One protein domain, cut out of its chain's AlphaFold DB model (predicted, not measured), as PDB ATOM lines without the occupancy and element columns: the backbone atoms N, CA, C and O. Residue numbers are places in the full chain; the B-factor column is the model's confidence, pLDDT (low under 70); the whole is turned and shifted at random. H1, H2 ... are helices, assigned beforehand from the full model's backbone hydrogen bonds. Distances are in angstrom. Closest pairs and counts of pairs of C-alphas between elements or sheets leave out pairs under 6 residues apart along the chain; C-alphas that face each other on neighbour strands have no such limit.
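This is residues 528 to 673 of the 1102 residues of an uncharacterized protein of Stieleria varia (UniProt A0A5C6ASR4). What is the main picture? Two lobes: in the larger, H1, H3, H4 and H6 stand side by side and H2 packs on the end of H1; in the smaller, H7 and H9 pack on H8, which meets the end of H6. What is it built of? The printed part has 146 residues with nine named helices, H1 to H9 along the chain, and no named strand: all helix. How large? It is compact, radius of gyration of the C-alphas 16.9 A, spanning 52 by 37 by 29 A.

What touches the longest helix? H4, residues 572 to 586, forms a hairpin with H3, residues 560 to 567, touching it with residues 574 to 579 alone; the closest C-alphas, of Ala 566 and Arg 575, are 5.1 A apart. H4 touches H6, residues 602 to 615, opposite ways at 36 degrees, only just steep; closest C-alphas Val 576 and Ser 615, 4.8 A. What follows outward? H1, residues 533 to 545, touches H3, closest C-alphas Ala 538 and Leu 560, 5.3 A; its residues 542 to 545 alone touch H2, residues 549 to 557, its hairpin partner. H5, residues 593 to 599, touches no helix. What of the rest? H8, residues 641 to 652, touches H6, H7, residues 621 to 633, and H9, residues 656 to 669; its closest C-alphas to H6 are Ser 649 and Ser 615, 5.9 A. How are the backbones? O i to N i+4 pairs are within hydrogen-bond range throughout, but for H3, 3 of 4, and H6, 7 of 10.

Where are the anchors? H1 begins at C-alpha 533 (158.026, 176.480, 155.312); H9 ends at C-alpha 669 (174.728, 194.240, 179.990). How long is H4? It measures 21.6 A.

Any cut or long link? The printed part has neither. Where is confidence low? 44 residues are under 70, among them 635 to 658.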
ATOM      1  N   ALA A 528     152.238 173.284 163.050       41.16
ATOM      2  CA  ALA A 528     152.596 172.145 162.204       41.16
ATOM      3  C   ALA A 528     152.879 172.581 160.750       41.16
ATOM      4  O   ALA A 528     153.909 172.213 160.188       41.16
ATOM      5  N   ALA A 529     152.032 173.437 160.165       41.38
ATOM      6  CA  ALA A 529     152.267 174.010 158.834       41.38
ATOM      7  C   ALA A 529     153.527 174.904 158.786       41.38
ATOM      8  O   ALA A 529     154.353 174.774 157.882       41.38
ATOM      9  N   ALA A 530     153.740 175.743 159.804       51.19
ATOM     10  CA  ALA A 530     154.922 176.596 159.951       51.19
ATOM     11  C   ALA A 530     156.235 175.809 160.131       51.19
ATOM     12  O   ALA A 530     157.315 176.379 159.999       51.19
ATOM     13  N   SER A 531     156.166 174.502 160.398       53.56
ATOM     14  CA  SER A 531     157.346 173.632 160.455       53.56
ATOM     15  C   SER A 531     157.819 173.183 159.061       53.56
ATOM     16  O   SER A 531     158.984 172.827 158.907       53.56
ATOM     17  N   MET A 532     156.965 173.262 158.030       59.66
ATOM     18  CA  MET A 532     157.330 172.920 156.644       59.66
ATOM     19  C   MET A 532     157.966 174.086 155.874       59.66
ATOM     20  O   MET A 532     158.904 173.863 155.109       59.66
ATOM     21  N   HIS A 533     157.520 175.330 156.080       75.44
ATOM     22  CA  HIS A 533     158.026 176.480 155.312       75.44
ATOM     23  C   HIS A 533     159.555 176.713 155.412       75.44
ATOM     24  O   HIS A 533     160.156 177.041 154.386       75.44
ATOM     25  N   PRO A 534     160.228 176.481 156.559       82.31
ATOM     26  CA  PRO A 534     161.693 176.488 156.638       82.31
ATOM     27  C   PRO A 534     162.380 175.446 155.753       82.31
ATOM     28  O   PRO A 534     163.409 175.743 155.147       82.31
ATOM     29  N   VAL A 535     161.805 174.245 155.638       84.62
ATOM     30  CA  VAL A 535     162.314 173.166 154.773       84.62
ATOM     31  C   VAL A 535     162.174 173.570 153.306       84.62
ATOM     32  O   VAL A 535     163.149 173.537 152.559       84.62
ATOM     33  N   GLU A 536     160.988 174.042 152.909       84.94
ATOM     34  CA  GLU A 536     160.714 174.524 151.548       84.94
ATOM     35  C   GLU A 536     161.656 175.671 151.142       84.94
ATOM     36  O   GLU A 536     162.184 175.681 150.025       84.94
ATOM     37  N   ALA A 537     161.902 176.621 152.052       86.00
ATOM     38  CA  ALA A 537     162.810 177.742 151.834       86.00
ATOM     39  C   ALA A 537     164.283 177.299 151.757       86.00
ATOM     40  O   ALA A 537     165.012 177.757 150.873       86.00
ATOM     41  N   ALA A 538     164.720 176.379 152.626       87.44
ATOM     42  CA  ALA A 538     166.086 175.857 152.623       87.44
ATOM     43  C   ALA A 538     166.384 175.054 151.344       87.44
ATOM     44  O   ALA A 538     167.439 175.231 150.730       87.44
ATOM     45  N   GLU A 539     165.440 174.228 150.885       87.00
ATOM     46  CA  GLU A 539     165.554 173.515 149.611       87.00
ATOM     47  C   GLU A 539     165.487 174.445 148.395       87.00
ATOM     48  O   GLU A 539     166.197 174.218 147.412       87.00
ATOM     49  N   ALA A 540     164.657 175.493 148.434       86.62
ATOM     50  CA  ALA A 540     164.597 176.491 147.367       86.62
ATOM     51  C   ALA A 540     165.936 177.220 147.208       86.62
ATOM     52  O   ALA A 540     166.471 177.271 146.100       86.62
ATOM     53  N   LEU A 541     166.516 177.690 148.313       87.00
ATOM     54  CA  LEU A 541     167.817 178.350 148.308       87.00
ATOM     55  C   LEU A 541     168.954 177.390 147.922       87.00
ATOM     56  O   LEU A 541     169.847 177.773 147.170       87.00
ATOM     57  N   ARG A 542     168.906 176.122 148.351       87.81
ATOM     58  CA  ARG A 542     169.864 175.093 147.906       87.81
ATOM     59  C   ARG A 542     169.805 174.873 146.389       87.81
ATOM     60  O   ARG A 542     170.850 174.733 145.758       87.81
ATOM     61  N   ARG A 543     168.606 174.882 145.793       86.81
ATOM     62  CA  ARG A 543     168.412 174.792 144.332       86.81
ATOM     63  C   ARG A 543     168.881 176.043 143.583       86.81
ATOM     64  O   ARG A 543     169.336 175.913 142.453       86.81
ATOM     65  N   GLU A 544     168.794 177.224 144.193       85.81
ATOM     66  CA  GLU A 544     169.301 178.487 143.627       85.81
ATOM     67  C   GLU A 544     170.839 178.581 143.689       85.81
ATOM     68  O   GLU A 544     171.473 179.052 142.748       85.81
ATOM     69  N   LEU A 545     171.445 178.064 144.764       84.94
ATOM     70  CA  LEU A 545     172.897 177.963 144.952       84.94
ATOM     71  C   LEU A 545     173.570 176.930 144.020       84.94
ATOM     72  O   LEU A 545     174.688 177.155 143.548       84.94
ATOM     73  N   GLY A 546     172.907 175.798 143.758       85.12
ATOM     74  CA  GLY A 546     173.434 174.697 142.941       85.12
ATOM     75  C   GLY A 546     174.550 173.881 143.615       85.12
ATOM     76  O   GLY A 546     174.836 174.032 144.800       85.12
ATOM     77  N   ASP A 547     175.209 173.002 142.854       82.62
ATOM     78  CA  ASP A 547     176.133 171.983 143.397       82.62
ATOM     79  C   ASP A 547     177.628 172.373 143.386       82.62
ATOM     80  O   ASP A 547     178.508 171.517 143.503       82.62
ATOM     81  N   SER A 548     177.960 173.661 143.242       84.44
ATOM     82  CA  SER A 548     179.365 174.105 143.254       84.44
ATOM     83  C   SER A 548     180.016 173.975 144.644       84.44
ATOM     84  O   SER A 548     179.348 174.064 145.672       84.44
ATOM     85  N   ALA A 549     181.346 173.850 144.710       78.06
ATOM     86  CA  ALA A 549     182.061 173.802 145.994       78.06
ATOM     87  C   ALA A 549     181.836 175.066 146.858       78.06
ATOM     88  O   ALA A 549     181.760 174.976 148.081       78.06
ATOM     89  N   ALA A 550     181.665 176.236 146.229       75.19
ATOM     90  CA  ALA A 550     181.302 177.474 146.919       75.19
ATOM     91  C   ALA A 550     179.844 177.456 147.417       75.19
ATOM     92  O   ALA A 550     179.555 177.932 148.511       75.19
ATOM     93  N   ALA A 551     178.928 176.863 146.650       80.31
ATOM     94  CA  ALA A 551     177.537 176.675 147.052       80.31
ATOM     95  C   ALA A 551     177.391 175.703 148.233       80.31
ATOM     96  O   ALA A 551     176.598 175.955 149.136       80.31
ATOM     97  N   GLN A 552     178.206 174.645 148.290       80.81
ATOM     98  CA  GLN A 552     178.276 173.744 149.447       80.81
ATOM     99  C   GLN A 552     178.767 174.479 150.707       80.81
ATOM    100  O   GLN A 552     178.181 174.319 151.778       80.81
ATOM    101  N   GLN A 553     179.779 175.348 150.578       79.69
ATOM    102  CA  GLN A 553     180.249 176.204 151.675       79.69
ATOM    103  C   GLN A 553     179.170 177.198 152.135       79.69
ATOM    104  O   GLN A 553     178.943 177.331 153.336       79.69
ATOM    105  N   TRP A 554     178.444 177.838 151.211       83.50
ATOM    106  CA  TRP A 554     177.301 178.693 151.556       83.50
ATOM    107  C   TRP A 554     176.140 177.913 152.184       83.50
ATOM    108  O   TRP A 554     175.536 178.405 153.131       83.50
ATOM    109  N   GLY A 555     175.867 176.684 151.742       83.75
ATOM    110  CA  GLY A 555     174.865 175.809 152.356       83.75
ATOM    111  C   GLY A 555     175.222 175.404 153.791       83.75
ATOM    112  O   GLY A 555     174.348 175.364 154.655       83.75
ATOM    113  N   GLN A 556     176.510 175.181 154.074       84.62
ATOM    114  CA  GLN A 556     177.024 174.948 155.429       84.62
ATOM    115  C   GLN A 556     177.021 176.234 156.281       84.62
ATOM    116  O   GLN A 556     176.736 176.185 157.482       84.62
ATOM    117  N   TYR A 557     177.294 177.395 155.677       83.12
ATOM    118  CA  TYR A 557     177.196 178.694 156.345       83.12
ATOM    119  C   TYR A 557     175.742 179.045 156.699       83.12
ATOM    120  O   TYR A 557     175.481 179.482 157.816       83.12
ATOM    121  N   LEU A 558     174.785 178.782 155.809       87.81
ATOM    122  CA  LEU A 558     173.355 179.043 156.009       87.81
ATOM    123  C   LEU A 558     172.594 177.864 156.637       87.81
ATOM    124  O   LEU A 558     171.369 177.869 156.656       87.81
ATOM    125  N   LEU A 559     173.312 176.872 157.180       89.56
ATOM    126  CA  LEU A 559     172.757 175.771 157.978       89.56
ATOM    127  C   LEU A 559     171.686 174.928 157.263       89.56
ATOM    128  O   LEU A 559     170.889 174.273 157.927       89.56
ATOM    129  N   LEU A 560     171.671 174.896 155.926       88.81
ATOM    130  CA  LEU A 560     170.519 174.399 155.158       88.81
ATOM    131  C   LEU A 560     170.153 172.942 155.482       88.81
ATOM    132  O   LEU A 560     168.972 172.632 155.582       88.81
ATOM    133  N   SER A 561     171.140 172.067 155.711       86.75
ATOM    134  CA  SER A 561     170.874 170.702 156.192       86.75
ATOM    135  C   SER A 561     170.317 170.691 157.617       86.75
ATOM    136  O   SER A 561     169.315 170.040 157.863       86.75
ATOM    137  N   GLN A 562     170.899 171.471 158.533       87.50
ATOM    138  CA  GLN A 562     170.496 171.488 159.945       87.50
ATOM    139  C   GLN A 562     169.091 172.071 160.150       87.50
ATOM    140  O   GLN A 562     168.417 171.703 161.104       87.50
ATOM    141  N   ILE A 563     168.621 172.943 159.251       88.12
ATOM    142  CA  ILE A 563     167.229 173.421 159.230       88.12
ATOM    143  C   ILE A 563     166.278 172.272 158.871       88.12
ATOM    144  O   ILE A 563     165.227 172.134 159.492       88.12
ATOM    145  N   ILE A 564     166.661 171.419 157.915       85.81
ATOM    146  CA  ILE A 564     165.900 170.219 157.543       85.81
ATOM    147  C   ILE A 564     165.947 169.188 158.682       85.81
ATOM    148  O   ILE A 564     164.911 168.640 159.047       85.81
ATOM    149  N   ASP A 565     167.112 168.967 159.293       86.06
ATOM    150  CA  ASP A 565     167.271 168.040 160.419       86.06
ATOM    151  C   ASP A 565     166.436 168.498 161.636       86.06
ATOM    152  O   ASP A 565     165.657 167.719 162.185       86.06
ATOM    153  N   ALA A 566     166.502 169.783 162.011       84.88
ATOM    154  CA  ALA A 566     165.756 170.347 163.139       84.88
ATOM    155  C   ALA A 566     164.236 170.442 162.894       84.88
ATOM    156  O   ALA A 566     163.459 170.285 163.838       84.88
ATOM    157  N   ALA A 567     163.788 170.636 161.645       82.88
ATOM    158  CA  ALA A 567     162.366 170.528 161.291       82.88
ATOM    159  C   ALA A 567     161.788 169.144 161.636       82.88
ATOM    160  O   ALA A 567     160.616 169.039 161.986       82.88
ATOM    161  N   ASN A 568     162.623 168.102 161.553       81.50
ATOM    162  CA  ASN A 568     162.267 166.713 161.836       81.50
ATOM    163  C   ASN A 568     162.633 166.260 163.267       81.50
ATOM    164  O   ASN A 568     162.348 165.115 163.616       81.50
ATOM    165  N   SER A 569     163.248 167.113 164.099       80.44
ATOM    166  CA  SER A 569     163.565 166.767 165.494       80.44
ATOM    167  C   SER A 569     162.323 166.837 166.384       80.44
ATOM    168  O   SER A 569     161.514 167.763 166.287       80.44
ATOM    169  N   GLU A 570     162.178 165.887 167.305       71.44
ATOM    170  CA  GLU A 570     161.123 165.934 168.322       71.44
ATOM    171  C   GLU A 570     161.407 167.005 169.395       71.44
ATOM    172  O   GLU A 570     160.463 167.525 169.992       71.44
ATOM    173  N   ASP A 571     162.670 167.407 169.597       73.06
ATOM    174  CA  ASP A 571     163.051 168.437 170.572       73.06
ATOM    175  C   ASP A 571     162.839 169.865 170.007       73.06
ATOM    176  O   ASP A 571     163.461 170.244 169.008       73.06
ATOM    177  N   PRO A 572     161.996 170.716 170.634       67.00
ATOM    178  CA  PRO A 572     161.875 172.124 170.259       67.00
ATOM    179  C   PRO A 572     163.184 172.921 170.368       67.00
ATOM    180  O   PRO A 572     163.356 173.895 169.632       67.00
ATOM    181  N   ASN A 573     164.109 172.525 171.248       67.88
ATOM    182  CA  ASN A 573     165.368 173.238 171.470       67.88
ATOM    183  C   ASN A 573     166.281 173.212 170.233       67.88
ATOM    184  O   ASN A 573     166.954 174.208 169.968       67.88
ATOM    185  N   ASP A 574     166.255 172.139 169.431       73.25
ATOM    186  CA  ASP A 574     167.024 172.052 168.179       73.25
ATOM    187  C   ASP A 574     166.568 173.114 167.169       73.25
ATOM    188  O   ASP A 574     167.389 173.833 166.591       73.25
ATOM    189  N   ARG A 575     165.246 173.276 167.001       78.75
ATOM    190  CA  ARG A 575     164.658 174.314 166.134       78.75
ATOM    191  C   ARG A 575     165.036 175.713 166.603       78.75
ATOM    192  O   ARG A 575     165.470 176.529 165.789       78.75
ATOM    193  N   VAL A 576     164.929 175.971 167.907       73.12
ATOM    194  CA  VAL A 576     165.323 177.245 168.529       73.12
ATOM    195  C   VAL A 576     166.808 177.539 168.281       73.12
ATOM    196  O   VAL A 576     167.158 178.648 167.868       73.12
ATOM    197  N   ALA A 577     167.687 176.555 168.492       74.06
ATOM    198  CA  ALA A 577     169.130 176.702 168.332       74.06
ATOM    199  C   ALA A 577     169.532 176.980 166.875       74.06
ATOM    200  O   ALA A 577     170.268 177.937 166.613       74.06
ATOM    201  N   VAL A 578     169.018 176.197 165.919       81.88
ATOM    202  CA  VAL A 578     169.321 176.366 164.488       81.88
ATOM    203  C   VAL A 578     168.753 177.681 163.949       81.88
ATOM    204  O   VAL A 578     169.464 178.398 163.243       81.88
ATOM    205  N   ALA A 579     167.527 178.062 164.327       80.12
ATOM    206  CA  ALA A 579     166.930 179.337 163.923       80.12
ATOM    207  C   ALA A 579     167.741 180.540 164.429       80.12
ATOM    208  O   ALA A 579     168.144 181.391 163.631       80.12
ATOM    209  N   ARG A 580     168.066 180.578 165.732       74.00
ATOM    210  CA  ARG A 580     168.928 181.624 166.315       74.00
ATOM    211  C   ARG A 580     170.297 181.668 165.630       74.00
ATOM    212  O   ARG A 580     170.803 182.757 165.358       74.00
ATOM    213  N   GLN A 581     170.901 180.513 165.325       76.88
ATOM    214  CA  GLN A 581     172.214 180.471 164.678       76.88
ATOM    215  C   GLN A 581     172.166 180.933 163.211       76.88
ATOM    216  O   GLN A 581     173.092 181.626 162.788       76.88
ATOM    217  N   LEU A 582     171.107 180.627 162.452       84.06
ATOM    218  CA  LEU A 582     170.915 181.158 161.098       84.06
ATOM    219  C   LEU A 582     170.730 182.681 161.126       84.06
ATOM    220  O   LEU A 582     171.467 183.389 160.443       84.06
ATOM    221  N   ILE A 583     169.796 183.198 161.931       78.62
ATOM    222  CA  ILE A 583     169.521 184.644 161.990       78.62
ATOM    223  C   ILE A 583     170.790 185.397 162.423       78.62
ATOM    224  O   ILE A 583     171.209 186.347 161.764       78.62
ATOM    225  N   SER A 584     171.514 184.882 163.424       73.00
ATOM    226  CA  SER A 584     172.815 185.414 163.854       73.00
ATOM    227  C   SER A 584     173.959 185.267 162.829       73.00
ATOM    228  O   SER A 584     175.040 185.812 163.065       73.00
ATOM    229  N   ARG A 585     173.778 184.526 161.727       78.25
ATOM    230  CA  ARG A 585     174.707 184.466 160.581       78.25
ATOM    231  C   ARG A 585     174.286 185.384 159.430       78.25
ATOM    232  O   ARG A 585     175.152 185.816 158.670       78.25
ATOM    233  N   VAL A 586     172.998 185.710 159.320       77.81
ATOM    234  CA  VAL A 586     172.465 186.702 158.368       77.81
ATOM    235  C   VAL A 586     172.681 188.133 158.881       77.81
ATOM    236  O   VAL A 586     173.104 188.989 158.113       77.81
ATOM    237  N   GLU A 587     172.515 188.385 160.186       69.94
ATOM    238  CA  GLU A 587     172.748 189.696 160.829       69.94
ATOM    239  C   GLU A 587     174.244 190.088 160.988       69.94
ATOM    240  O   GLU A 587     174.542 191.100 161.624       69.94
ATOM    241  N   GLN A 588     175.217 189.321 160.465       65.81
ATOM    242  CA  GLN A 588     176.638 189.542 160.796       65.81
ATOM    243  C   GLN A 588     177.207 190.870 160.282       65.81
ATOM    244  O   GLN A 588     177.183 191.195 159.091       65.81
ATOM    245  N   SER A 589     177.821 191.616 161.205       51.75
ATOM    246  CA  SER A 589     178.236 192.998 160.966       51.75
ATOM    247  C   SER A 589     179.456 193.142 160.039       51.75
ATOM    248  O   SER A 589     179.614 194.179 159.390       51.75
ATOM    249  N   GLN A 590     180.292 192.103 159.912       54.91
ATOM    250  CA  GLN A 590     181.647 192.171 159.324       54.91
ATOM    251  C   GLN A 590     181.849 191.377 158.024       54.91
ATOM    252  O   GLN A 590     182.947 190.921 157.710       54.91
ATOM    253  N   LEU A 591     180.786 191.249 157.236       62.16
ATOM    254  CA  LEU A 591     180.841 190.721 155.871       62.16
ATOM    255  C   LEU A 591     181.252 191.806 154.854       62.16
ATOM    256  O   LEU A 591     180.997 192.999 155.075       62.16
ATOM    257  N   SER A 592     181.865 191.399 153.735       63.81
ATOM    258  CA  SER A 592     182.218 192.300 152.623       63.81
ATOM    259  C   SER A 592     180.969 192.932 151.980       63.81
ATOM    260  O   SER A 592     179.867 192.401 152.154       63.81
ATOM    261  N   PRO A 593     181.080 194.041 151.222       63.44
ATOM    262  CA  PRO A 593     179.930 194.646 150.542       63.44
ATOM    263  C   PRO A 593     179.174 193.661 149.636       63.44
ATOM    264  O   PRO A 593     177.945 193.644 149.614       63.44
ATOM    265  N   GLU A 594     179.904 192.784 148.949       69.62
ATOM    266  CA  GLU A 594     179.373 191.750 148.057       69.62
ATOM    267  C   GLU A 594     178.667 190.647 148.857       69.62
ATOM    268  O   GLU A 594     177.556 190.246 148.517       69.62
ATOM    269  N   GLN A 595     179.274 190.200 149.963       74.81
ATOM    270  CA  GLN A 595     178.689 189.209 150.871       74.81
ATOM    271  C   GLN A 595     177.427 189.739 151.569       74.81
ATOM    272  O   GLN A 595     176.449 189.007 151.697       74.81
ATOM    273  N   LYS A 596     177.407 191.018 151.971       73.00
ATOM    274  CA  LYS A 596     176.218 191.682 152.530       73.00
ATOM    275  C   LYS A 596     175.107 191.797 151.495       73.00
ATOM    276  O   LYS A 596     173.964 191.481 151.812       73.00
ATOM    277  N   SER A 597     175.446 192.184 150.265       77.19
ATOM    278  CA  SER A 597     174.500 192.237 149.142       77.19
ATOM    279  C   SER A 597     173.890 190.856 148.864       77.19
ATOM    280  O   SER A 597     172.680 190.742 148.684       77.19
ATOM    281  N   PHE A 598     174.703 189.794 148.935       81.81
ATOM    282  CA  PHE A 598     174.236 188.416 148.810       81.81
ATOM    283  C   PHE A 598     173.312 187.985 149.964       81.81
ATOM    284  O   PHE A 598     172.207 187.519 149.696       81.81
ATOM    285  N   LEU A 599     173.698 188.180 151.235       81.00
ATOM    286  CA  LEU A 599     172.849 187.800 152.380       81.00
ATOM    287  C   LEU A 599     171.575 188.649 152.514       81.00
ATOM    288  O   LEU A 599     170.574 188.163 153.029       81.00
ATOM    289  N   SER A 600     171.573 189.875 151.982       80.06
ATOM    290  CA  SER A 600     170.362 190.703 151.829       80.06
ATOM    291  C   SER A 600     169.451 190.236 150.680       80.06
ATOM    292  O   SER A 600     168.444 190.880 150.382       80.06
ATOM    293  N   GLY A 601     169.804 189.143 149.997       83.56
ATOM    294  CA  GLY A 601     169.059 188.593 148.871       83.56
ATOM    295  C   GLY A 601     167.679 188.046 149.269       83.56
ATOM    296  O   GLY A 601     167.509 187.482 150.354       83.56
ATOM    297  N   PRO A 602     166.669 188.141 148.382       83.12
ATOM    298  CA  PRO A 602     165.273 187.861 148.725       83.12
ATOM    299  C   PRO A 602     164.991 186.393 149.082       83.12
ATOM    300  O   PRO A 602     164.013 186.119 149.774       83.12
ATOM    301  N   ALA A 603     165.817 185.442 148.634       84.44
ATOM    302  CA  ALA A 603     165.710 184.038 149.031       84.44
ATOM    303  C   ALA A 603     166.209 183.796 150.470       84.44
ATOM    304  O   ALA A 603     165.612 183.014 151.207       84.44
ATOM    305  N   ILE A 604     167.256 184.514 150.894       86.62
ATOM    306  CA  ILE A 604     167.831 184.412 152.243       86.62
ATOM    307  C   ILE A 604     166.957 185.156 153.257       86.62
ATOM    308  O   ILE A 604     166.704 184.617 154.331       86.62
ATOM    309  N   ALA A 605     166.406 186.317 152.887       82.81
ATOM    310  CA  ALA A 605     165.397 187.011 153.688       82.81
ATOM    311  C   ALA A 605     164.183 186.104 153.976       82.81
ATOM    312  O   ALA A 605     163.843 185.884 155.134       82.81
ATOM    313  N   LYS A 606     163.607 185.465 152.944       83.69
ATOM    314  CA  LYS A 606     162.504 184.497 153.108       83.69
ATOM    315  C   LYS A 606     162.857 183.321 154.020       83.69
ATOM    316  O   LYS A 606     162.007 182.886 154.792       83.69
ATOM    317  N   LEU A 607     164.085 182.805 153.940       86.19
ATOM    318  CA  LEU A 607     164.539 181.729 154.818       86.19
ATOM    319  C   LEU A 607     164.645 182.208 156.276       86.19
ATOM    320  O   LEU A 607     164.109 181.543 157.161       86.19
ATOM    321  N   ALA A 608     165.256 183.372 156.515       82.88
ATOM    322  CA  ALA A 608     165.365 183.983 157.842       82.88
ATOM    323  C   ALA A 608     163.987 184.283 158.461       82.88
ATOM    324  O   ALA A 608     163.760 183.977 159.631       82.88
ATOM    325  N   ASP A 609     163.048 184.801 157.669       79.62
ATOM    326  CA  ASP A 609     161.677 185.069 158.109       79.62
ATOM    327  C   ASP A 609     160.896 183.776 158.384       79.62
ATOM    328  O   ASP A 609     160.153 183.714 159.360       79.62
ATOM    329  N   SER A 610     161.107 182.709 157.600       83.38
ATOM    330  CA  SER A 610     160.447 181.416 157.841       83.38
ATOM    331  C   SER A 610     160.932 180.707 159.112       83.38
ATOM    332  O   SER A 610     160.119 180.079 159.786       83.38
ATOM    333  N   VAL A 611     162.216 180.829 159.489       82.88
ATOM    334  CA  VAL A 611     162.723 180.272 160.762       82.88
ATOM    335  C   VAL A 611     162.449 181.170 161.969       82.88
ATOM    336  O   VAL A 611     162.551 180.697 163.100       82.88
ATOM    337  N   ARG A 612     162.103 182.452 161.779       75.50
ATOM    338  CA  ARG A 612     161.906 183.405 162.885       75.50
ATOM    339  C   ARG A 612     160.926 182.902 163.960       75.50
ATOM    340  O   ARG A 612     161.311 182.966 165.132       75.50
ATOM    341  N   PRO A 613     159.757 182.306 163.634       74.44
ATOM    342  CA  PRO A 613     158.840 181.765 164.640       74.44
ATOM    343  C   PRO A 613     159.452 180.671 165.525       74.44
ATOM    344  O   PRO A 613     159.102 180.576 166.696       74.44
ATOM    345  N   TRP A 614     160.412 179.882 165.021       76.50
ATOM    346  CA  TRP A 614     161.116 178.876 165.831       76.50
ATOM    347  C   TRP A 614     162.011 179.494 166.916       76.50
ATOM    348  O   TRP A 614     162.401 178.794 167.843       76.50
ATOM    349  N   SER A 615     162.368 180.779 166.817       69.19
ATOM    350  CA  SER A 615     163.205 181.465 167.814       69.19
ATOM    351  C   SER A 615     162.412 182.060 168.990       69.19
ATOM    352  O   SER A 615     163.011 182.474 169.991       69.19
ATOM    353  N   ILE A 616     161.078 182.092 168.891       64.94
ATOM    354  CA  ILE A 616     160.181 182.669 169.896       64.94
ATOM    355  C   ILE A 616     159.910 181.627 170.989       64.94
ATOM    356  O   ILE A 616     159.369 180.554 170.738       64.94
ATOM    357  N   VAL A 617     160.279 181.964 172.224       63.41
ATOM    358  CA  VAL A 617     160.071 181.147 173.429       63.41
ATOM    359  C   VAL A 617     159.431 182.054 174.486       63.41
ATOM    360  O   VAL A 617     159.910 183.178 174.640       63.41
ATOM    361  N   PRO A 618     158.370 181.639 175.207       62.03
ATOM    362  CA  PRO A 618     157.744 182.478 176.230       62.03
ATOM    363  C   PRO A 618     158.685 182.707 177.418       62.03
ATOM    364  O   PRO A 618     159.342 181.779 177.891       62.03
ATOM    365  N   ILE A 619     158.733 183.942 177.922       67.75
ATOM    366  CA  ILE A 619     159.806 184.385 178.824       67.75
ATOM    367  C   ILE A 619     159.269 184.683 180.226       67.75
ATOM    368  O   ILE A 619     158.388 185.529 180.392       67.75
ATOM    369  N   ASP A 620     159.845 184.026 181.239       74.00
ATOM    370  CA  ASP A 620     159.666 184.390 182.649       74.00
ATOM    371  C   ASP A 620     160.619 185.545 183.000       74.00
ATOM    372  O   ASP A 620     161.816 185.364 183.248       74.00
ATOM    373  N   TYR A 621     160.085 186.770 183.008       79.00
ATOM    374  CA  TYR A 621     160.866 187.963 183.345       79.00
ATOM    375  C   TYR A 621     161.352 187.988 184.800       79.00
ATOM    376  O   TYR A 621     162.363 188.633 185.078       79.00
ATOM    377  N   ALA A 622     160.699 187.281 185.728       80.94
ATOM    378  CA  ALA A 622     161.209 187.147 187.090       80.94
ATOM    379  C   ALA A 622     162.441 186.232 187.118       80.94
ATOM    380  O   ALA A 622     163.416 186.546 187.808       80.94
ATOM    381  N   ALA A 623     162.446 185.151 186.333       78.50
ATOM    382  CA  ALA A 623     163.633 184.321 186.137       78.50
ATOM    383  C   ALA A 623     164.780 185.132 185.509       78.50
ATOM    384  O   ALA A 623     165.870 185.162 186.082       78.50
ATOM    385  N   LEU A 624     164.517 185.882 184.428       82.31
ATOM    386  CA  LEU A 624     165.516 186.735 183.768       82.31
ATOM    387  C   LEU A 624     166.114 187.787 184.716       82.31
ATOM    388  O   LEU A 624     167.334 187.934 184.790       82.31
ATOM    389  N   LEU A 625     165.282 188.495 185.487       86.62
ATOM    390  CA  LEU A 625     165.758 189.472 186.472       86.62
ATOM    391  C   LEU A 625     166.613 188.821 187.571       86.62
ATOM    392  O   LEU A 625     167.635 189.384 187.967       86.62
ATOM    393  N   ASN A 626     166.246 187.626 188.042       83.69
ATOM    394  CA  ASN A 626     167.046 186.893 189.023       83.69
ATOM    395  C   ASN A 626     168.343 186.320 188.427       83.69
ATOM    396  O   ASN A 626     169.337 186.232 189.145       83.69
ATOM    397  N   GLN A 627     168.373 185.956 187.143       80.75
ATOM    398  CA  GLN A 627     169.603 185.554 186.455       80.75
ATOM    399  C   GLN A 627     170.556 186.748 186.278       80.75
ATOM    400  O   GLN A 627     171.721 186.634 186.651       80.75
ATOM    401  N   LEU A 628     170.064 187.914 185.842       85.50
ATOM    402  CA  LEU A 628     170.868 189.143 185.746       85.50
ATOM    403  C   LEU A 628     171.483 189.543 187.102       85.50
ATOM    404  O   LEU A 628     172.667 189.865 187.170       85.50
ATOM    405  N   GLU A 629     170.731 189.450 188.206       86.88
ATOM    406  CA  GLU A 629     171.276 189.697 189.553       86.88
ATOM    407  C   GLU A 629     172.316 188.657 189.999       86.88
ATOM    408  O   GLU A 629     173.253 189.001 190.724       86.88
ATOM    409  N   ARG A 630     172.203 187.394 189.563       82.56
ATOM    410  CA  ARG A 630     173.247 186.378 189.798       82.56
ATOM    411  C   ARG A 630     174.513 186.707 189.012       82.56
ATOM    412  O   ARG A 630     175.590 186.661 189.593       82.56
ATOM    413  N   THR A 631     174.384 187.113 187.751       79.19
ATOM    414  CA  THR A 631     175.504 187.575 186.920       79.19
ATOM    415  C   THR A 631     176.186 188.822 187.499       79.19
ATOM    416  O   THR A 631     177.409 188.928 187.451       79.19
ATOM    417  N   GLU A 632     175.435 189.745 188.112       82.31
ATOM    418  CA  GLU A 632     176.022 190.884 188.835       82.31
ATOM    419  C   GLU A 632     176.701 190.490 190.157       82.31
ATOM    420  O   GLU A 632     177.703 191.099 190.535       82.31
ATOM    421  N   ALA A 633     176.170 189.493 190.872       80.06
ATOM    422  CA  ALA A 633     176.737 188.995 192.128       80.06
ATOM    423  C   ALA A 633     177.913 188.026 191.946       80.06
ATOM    424  O   ALA A 633     178.704 187.846 192.869       80.06
ATOM    425  N   ASN A 634     178.041 187.419 190.770       73.00
ATOM    426  CA  ASN A 634     179.128 186.528 190.409       73.00
ATOM    427  C   ASN A 634     179.569 186.832 188.973       73.00
ATOM    428  O   ASN A 634     179.055 186.255 188.018       73.00
ATOM    429  N   SER A 635     180.565 187.708 188.810       58.94
ATOM    430  CA  SER A 635     181.091 188.102 187.490       58.94
ATOM    431  C   SER A 635     181.713 186.935 186.702       58.94
ATOM    432  O   SER A 635     181.968 187.049 185.502       58.94
ATOM    433  N   ILE A 636     181.925 185.784 187.350       58.94
ATOM    434  CA  ILE A 636     182.327 184.533 186.709       58.94
ATOM    435  C   ILE A 636     181.146 183.907 185.936       58.94
ATOM    436  O   ILE A 636     181.381 183.189 184.966       58.94
ATOM    437  N   ASP A 637     179.892 184.146 186.349       58.09
ATOM    438  CA  ASP A 637     178.646 183.634 185.741       58.09
ATOM    439  C   ASP A 637     178.177 184.460 184.518       58.09
ATOM    440  O   ASP A 637     177.062 184.275 184.040       58.09
ATOM    441  N   LEU A 638     179.032 185.315 183.935       52.38
ATOM    442  CA  LEU A 638     178.765 186.085 182.697       52.38
ATOM    443  C   LEU A 638     178.459 185.242 181.440       52.38
ATOM    444  O   LEU A 638     178.191 185.792 180.374       52.38
ATOM    445  N   VAL A 639     178.494 183.915 181.560       51.72
ATOM    446  CA  VAL A 639     178.140 182.950 180.515       51.72
ATOM    447  C   VAL A 639     177.088 181.978 181.065       51.72
ATOM    448  O   VAL A 639     177.317 180.773 181.171       51.72
ATOM    449  N   SER A 640     175.944 182.523 181.474       55.88
ATOM    450  CA  SER A 640     174.679 181.788 181.549       55.88
ATOM    451  C   SER A 640     174.037 181.812 180.162       55.88
ATOM    452  O   SER A 640     173.593 182.879 179.723       55.88
ATOM    453  N   THR A 641     173.996 180.664 179.481       60.50
ATOM    454  CA  THR A 641     173.349 180.521 178.166       60.50
ATOM    455  C   THR A 641     171.917 181.054 178.224       60.50
ATOM    456  O   THR A 641     171.536 181.867 177.395       60.50
ATOM    457  N   ASP A 642     171.207 180.746 179.311       63.59
ATOM    458  CA  ASP A 642     169.826 181.121 179.610       63.59
ATOM    459  C   ASP A 642     169.528 182.622 179.407       63.59
ATOM    460  O   ASP A 642     168.509 182.985 178.825       63.59
ATOM    461  N   VAL A 643     170.412 183.514 179.881       68.12
ATOM    462  CA  VAL A 643     170.214 184.974 179.767       68.12
ATOM    463  C   VAL A 643     170.422 185.429 178.332       68.12
ATOM    464  O   VAL A 643     169.697 186.291 177.843       68.12
ATOM    465  N   ALA A 644     171.402 184.848 177.644       65.94
ATOM    466  CA  ALA A 644     171.636 185.133 176.239       65.94
ATOM    467  C   ALA A 644     170.494 184.598 175.363       65.94
ATOM    468  O   ALA A 644     170.040 185.299 174.464       65.94
ATOM    469  N   ASP A 645     169.985 183.408 175.667       66.94
ATOM    470  CA  ASP A 645     168.837 182.785 175.013       66.94
ATOM    471  C   ASP A 645     167.557 183.600 175.220       66.94
ATOM    472  O   ASP A 645     166.838 183.863 174.255       66.94
ATOM    473  N   ALA A 646     167.317 184.083 176.444       69.00
ATOM    474  CA  ALA A 646     166.244 185.026 176.735       69.00
ATOM    475  C   ALA A 646     166.414 186.322 175.927       69.00
ATOM    476  O   ALA A 646     165.489 186.714 175.226       69.00
ATOM    477  N   ILE A 647     167.595 186.957 175.935       69.56
ATOM    478  CA  ILE A 647     167.864 188.167 175.132       69.56
ATOM    479  C   ILE A 647     167.608 187.917 173.639       69.56
ATOM    480  O   ILE A 647     167.002 188.764 172.988       69.56
ATOM    481  N   GLN A 648     168.025 186.773 173.088       68.00
ATOM    482  CA  GLN A 648     167.788 186.443 171.680       68.00
ATOM    483  C   GLN A 648     166.292 186.247 171.384       68.00
ATOM    484  O   GLN A 648     165.802 186.822 170.418       68.00
ATOM    485  N   SER A 649     165.529 185.546 172.233       68.06
ATOM    486  CA  SER A 649     164.069 185.461 172.057       68.06
ATOM    487  C   SER A 649     163.357 186.810 172.239       68.06
ATOM    488  O   SER A 649     162.387 187.060 171.534       68.06
ATOM    489  N   ILE A 650     163.852 187.720 173.092       69.06
ATOM    490  CA  ILE A 650     163.330 189.098 173.182       69.06
ATOM    491  C   ILE A 650     163.654 189.896 171.901       69.06
ATOM    492  O   ILE A 650     162.814 190.665 171.442       69.06
ATOM    493  N   ARG A 651     164.849 189.726 171.304       66.88
ATOM    494  CA  ARG A 651     165.247 190.417 170.056       66.88
ATOM    495  C   ARG A 651     164.427 189.996 168.836       66.88
ATOM    496  O   ARG A 651     164.280 190.811 167.929       66.88
ATOM    497  N   PHE A 652     163.958 188.750 168.792       64.31
ATOM    498  CA  PHE A 652     163.245 188.181 167.640       64.31
ATOM    499  C   PHE A 652     161.727 188.050 167.835       64.31
ATOM    500  O   PHE A 652     161.044 187.586 166.925       64.31
ATOM    501  N   ALA A 653     161.189 188.469 168.984       64.56
ATOM    502  CA  ALA A 653     159.754 188.651 169.165       64.56
ATOM    503  C   ALA A 653     159.279 189.896 168.396       64.56
ATOM    504  O   ALA A 653     159.876 190.968 168.513       64.56
ATOM    505  N   ASP A 654     158.184 189.778 167.643       56.72
ATOM    506  CA  ASP A 654     157.713 190.842 166.742       56.72
ATOM    507  C   ASP A 654     157.026 192.026 167.469       56.72
ATOM    508  O   ASP A 654     156.597 192.992 166.832       56.72
ATOM    509  N   SER A 655     156.948 192.010 168.807       66.00
ATOM    510  CA  SER A 655     156.397 193.117 169.598       66.00
ATOM    511  C   SER A 655     157.436 194.202 169.936       66.00
ATOM    512  O   SER A 655     158.470 193.970 170.567       66.00
ATOM    513  N   GLU A 656     157.107 195.456 169.604       68.75
ATOM    514  CA  GLU A 656     157.924 196.651 169.894       68.75
ATOM    515  C   GLU A 656     158.317 196.753 171.383       68.75
ATOM    516  O   GLU A 656     159.418 197.184 171.732       68.75
ATOM    517  N   SER A 657     157.431 196.326 172.290       69.25
ATOM    518  CA  SER A 657     157.697 196.357 173.734       69.25
ATOM    519  C   SER A 657     158.736 195.316 174.174       69.25
ATOM    520  O   SER A 657     159.512 195.611 175.082       69.25
ATOM    521  N   ALA A 658     158.811 194.148 173.523       69.69
ATOM    522  CA  ALA A 658     159.896 193.193 173.741       69.69
ATOM    523  C   ALA A 658     161.215 193.752 173.185       69.69
ATOM    524  O   ALA A 658     162.184 193.889 173.932       69.69
ATOM    525  N   SER A 659     161.231 194.200 171.926       72.75
ATOM    526  CA  SER A 659     162.423 194.780 171.284       72.75
ATOM    527  C   SER A 659     163.066 195.912 172.111       72.75
ATOM    528  O   SER A 659     164.287 195.949 172.292       72.75
ATOM    529  N   ASN A 660     162.252 196.769 172.744       78.31
ATOM    530  CA  ASN A 660     162.730 197.781 173.693       78.31
ATOM    531  C   ASN A 660     163.421 197.184 174.940       78.31
ATOM    532  O   ASN A 660     164.482 197.670 175.333       78.31
ATOM    533  N   VAL A 661     162.890 196.111 175.542       82.12
ATOM    534  CA  VAL A 661     163.562 195.400 176.652       82.12
ATOM    535  C   VAL A 661     164.911 194.827 176.196       82.12
ATOM    536  O   VAL A 661     165.909 195.005 176.898       82.12
ATOM    537  N   ALA A 662     164.986 194.206 175.013       78.69
ATOM    538  CA  ALA A 662     166.251 193.701 174.469       78.69
ATOM    539  C   ALA A 662     167.273 194.822 174.240       78.69
ATOM    540  O   ALA A 662     168.422 194.682 174.650       78.69
ATOM    541  N   SER A 663     166.859 195.942 173.641       81.62
ATOM    542  CA  SER A 663     167.708 197.117 173.394       81.62
ATOM    543  C   SER A 663     168.321 197.679 174.687       81.62
ATOM    544  O   SER A 663     169.518 197.977 174.762       81.62
ATOM    545  N   VAL A 664     167.527 197.747 175.759       86.56
ATOM    546  CA  VAL A 664     167.965 198.252 177.068       86.56
ATOM    547  C   VAL A 664     168.898 197.260 177.780       86.56
ATOM    548  O   VAL A 664     169.877 197.681 178.403       86.56
ATOM    549  N   ILE A 665     168.674 195.947 177.645       84.81
ATOM    550  CA  ILE A 665     169.607 194.927 178.154       84.81
ATOM    551  C   ILE A 665     170.913 194.916 177.337       84.81
ATOM    552  O   ILE A 665     171.992 194.830 177.923       84.81
ATOM    553  N   ASP A 666     170.852 195.078 176.013       81.12
ATOM    554  CA  ASP A 666     172.032 195.183 175.143       81.12
ATOM    555  C   ASP A 666     172.899 196.401 175.513       81.12
ATOM    556  O   ASP A 666     174.120 196.297 175.647       81.12
ATOM    557  N   THR A 667     172.245 197.530 175.799       83.94
ATOM    558  CA  THR A 667     172.880 198.776 176.254       83.94
ATOM    559  C   THR A 667     173.592 198.618 177.605       83.94
ATOM    560  O   THR A 667     174.708 199.109 177.772       83.94
ATOM    561  N   HIS A 668     172.974 197.942 178.584       86.19
ATOM    562  CA  HIS A 668     173.476 197.914 179.968       86.19
ATOM    563  C   HIS A 668     174.259 196.658 180.378       86.19
ATOM    564  O   HIS A 668     175.065 196.747 181.305       86.19
ATOM    565  N   TYR A 669     174.058 195.521 179.705       84.31
ATOM    566  CA  TYR A 669     174.728 194.240 179.990       84.31
ATOM    567  C   TYR A 669     175.536 193.678 178.807       84.31
ATOM    568  O   TYR A 669     176.295 192.717 178.974       84.31
ATOM    569  N   ARG A 670     175.424 194.279 177.612       83.06
ATOM    570  CA  ARG A 670     176.264 193.961 176.444       83.06
ATOM    571  C   ARG A 670     177.103 195.169 175.985       83.06
ATOM    572  O   ARG A 670     177.453 195.257 174.811       83.06
ATOM    573  N   ASN A 671     177.474 196.084 176.885       86.06
ATOM    574  CA  ASN A 671     178.272 197.280 176.558       86.06
ATOM    575  C   ASN A 671     179.675 196.906 176.001       86.06
ATOM    576  O   ASN A 671     180.112 195.753 176.051       86.06
ATOM    577  N   ALA A 672     180.396 197.864 175.420       86.62
ATOM    578  CA  ALA A 672     181.747 197.683 174.893       86.62
ATOM    579  C   ALA A 672     182.714 197.190 175.985       86.62
ATOM    580  O   ALA A 672     182.901 197.852 177.007       86.62
ATOM    581  N   ASN A 673     183.342 196.033 175.768       88.69
ATOM    582  CA  ASN A 673     184.302 195.426 176.694       88.69
ATOM    583  C   ASN A 673     185.768 195.691 176.317       88.69
ATOM    584  O   ASN A 673     186.662 195.304 177.065       88.69
TER     585      ASN A 673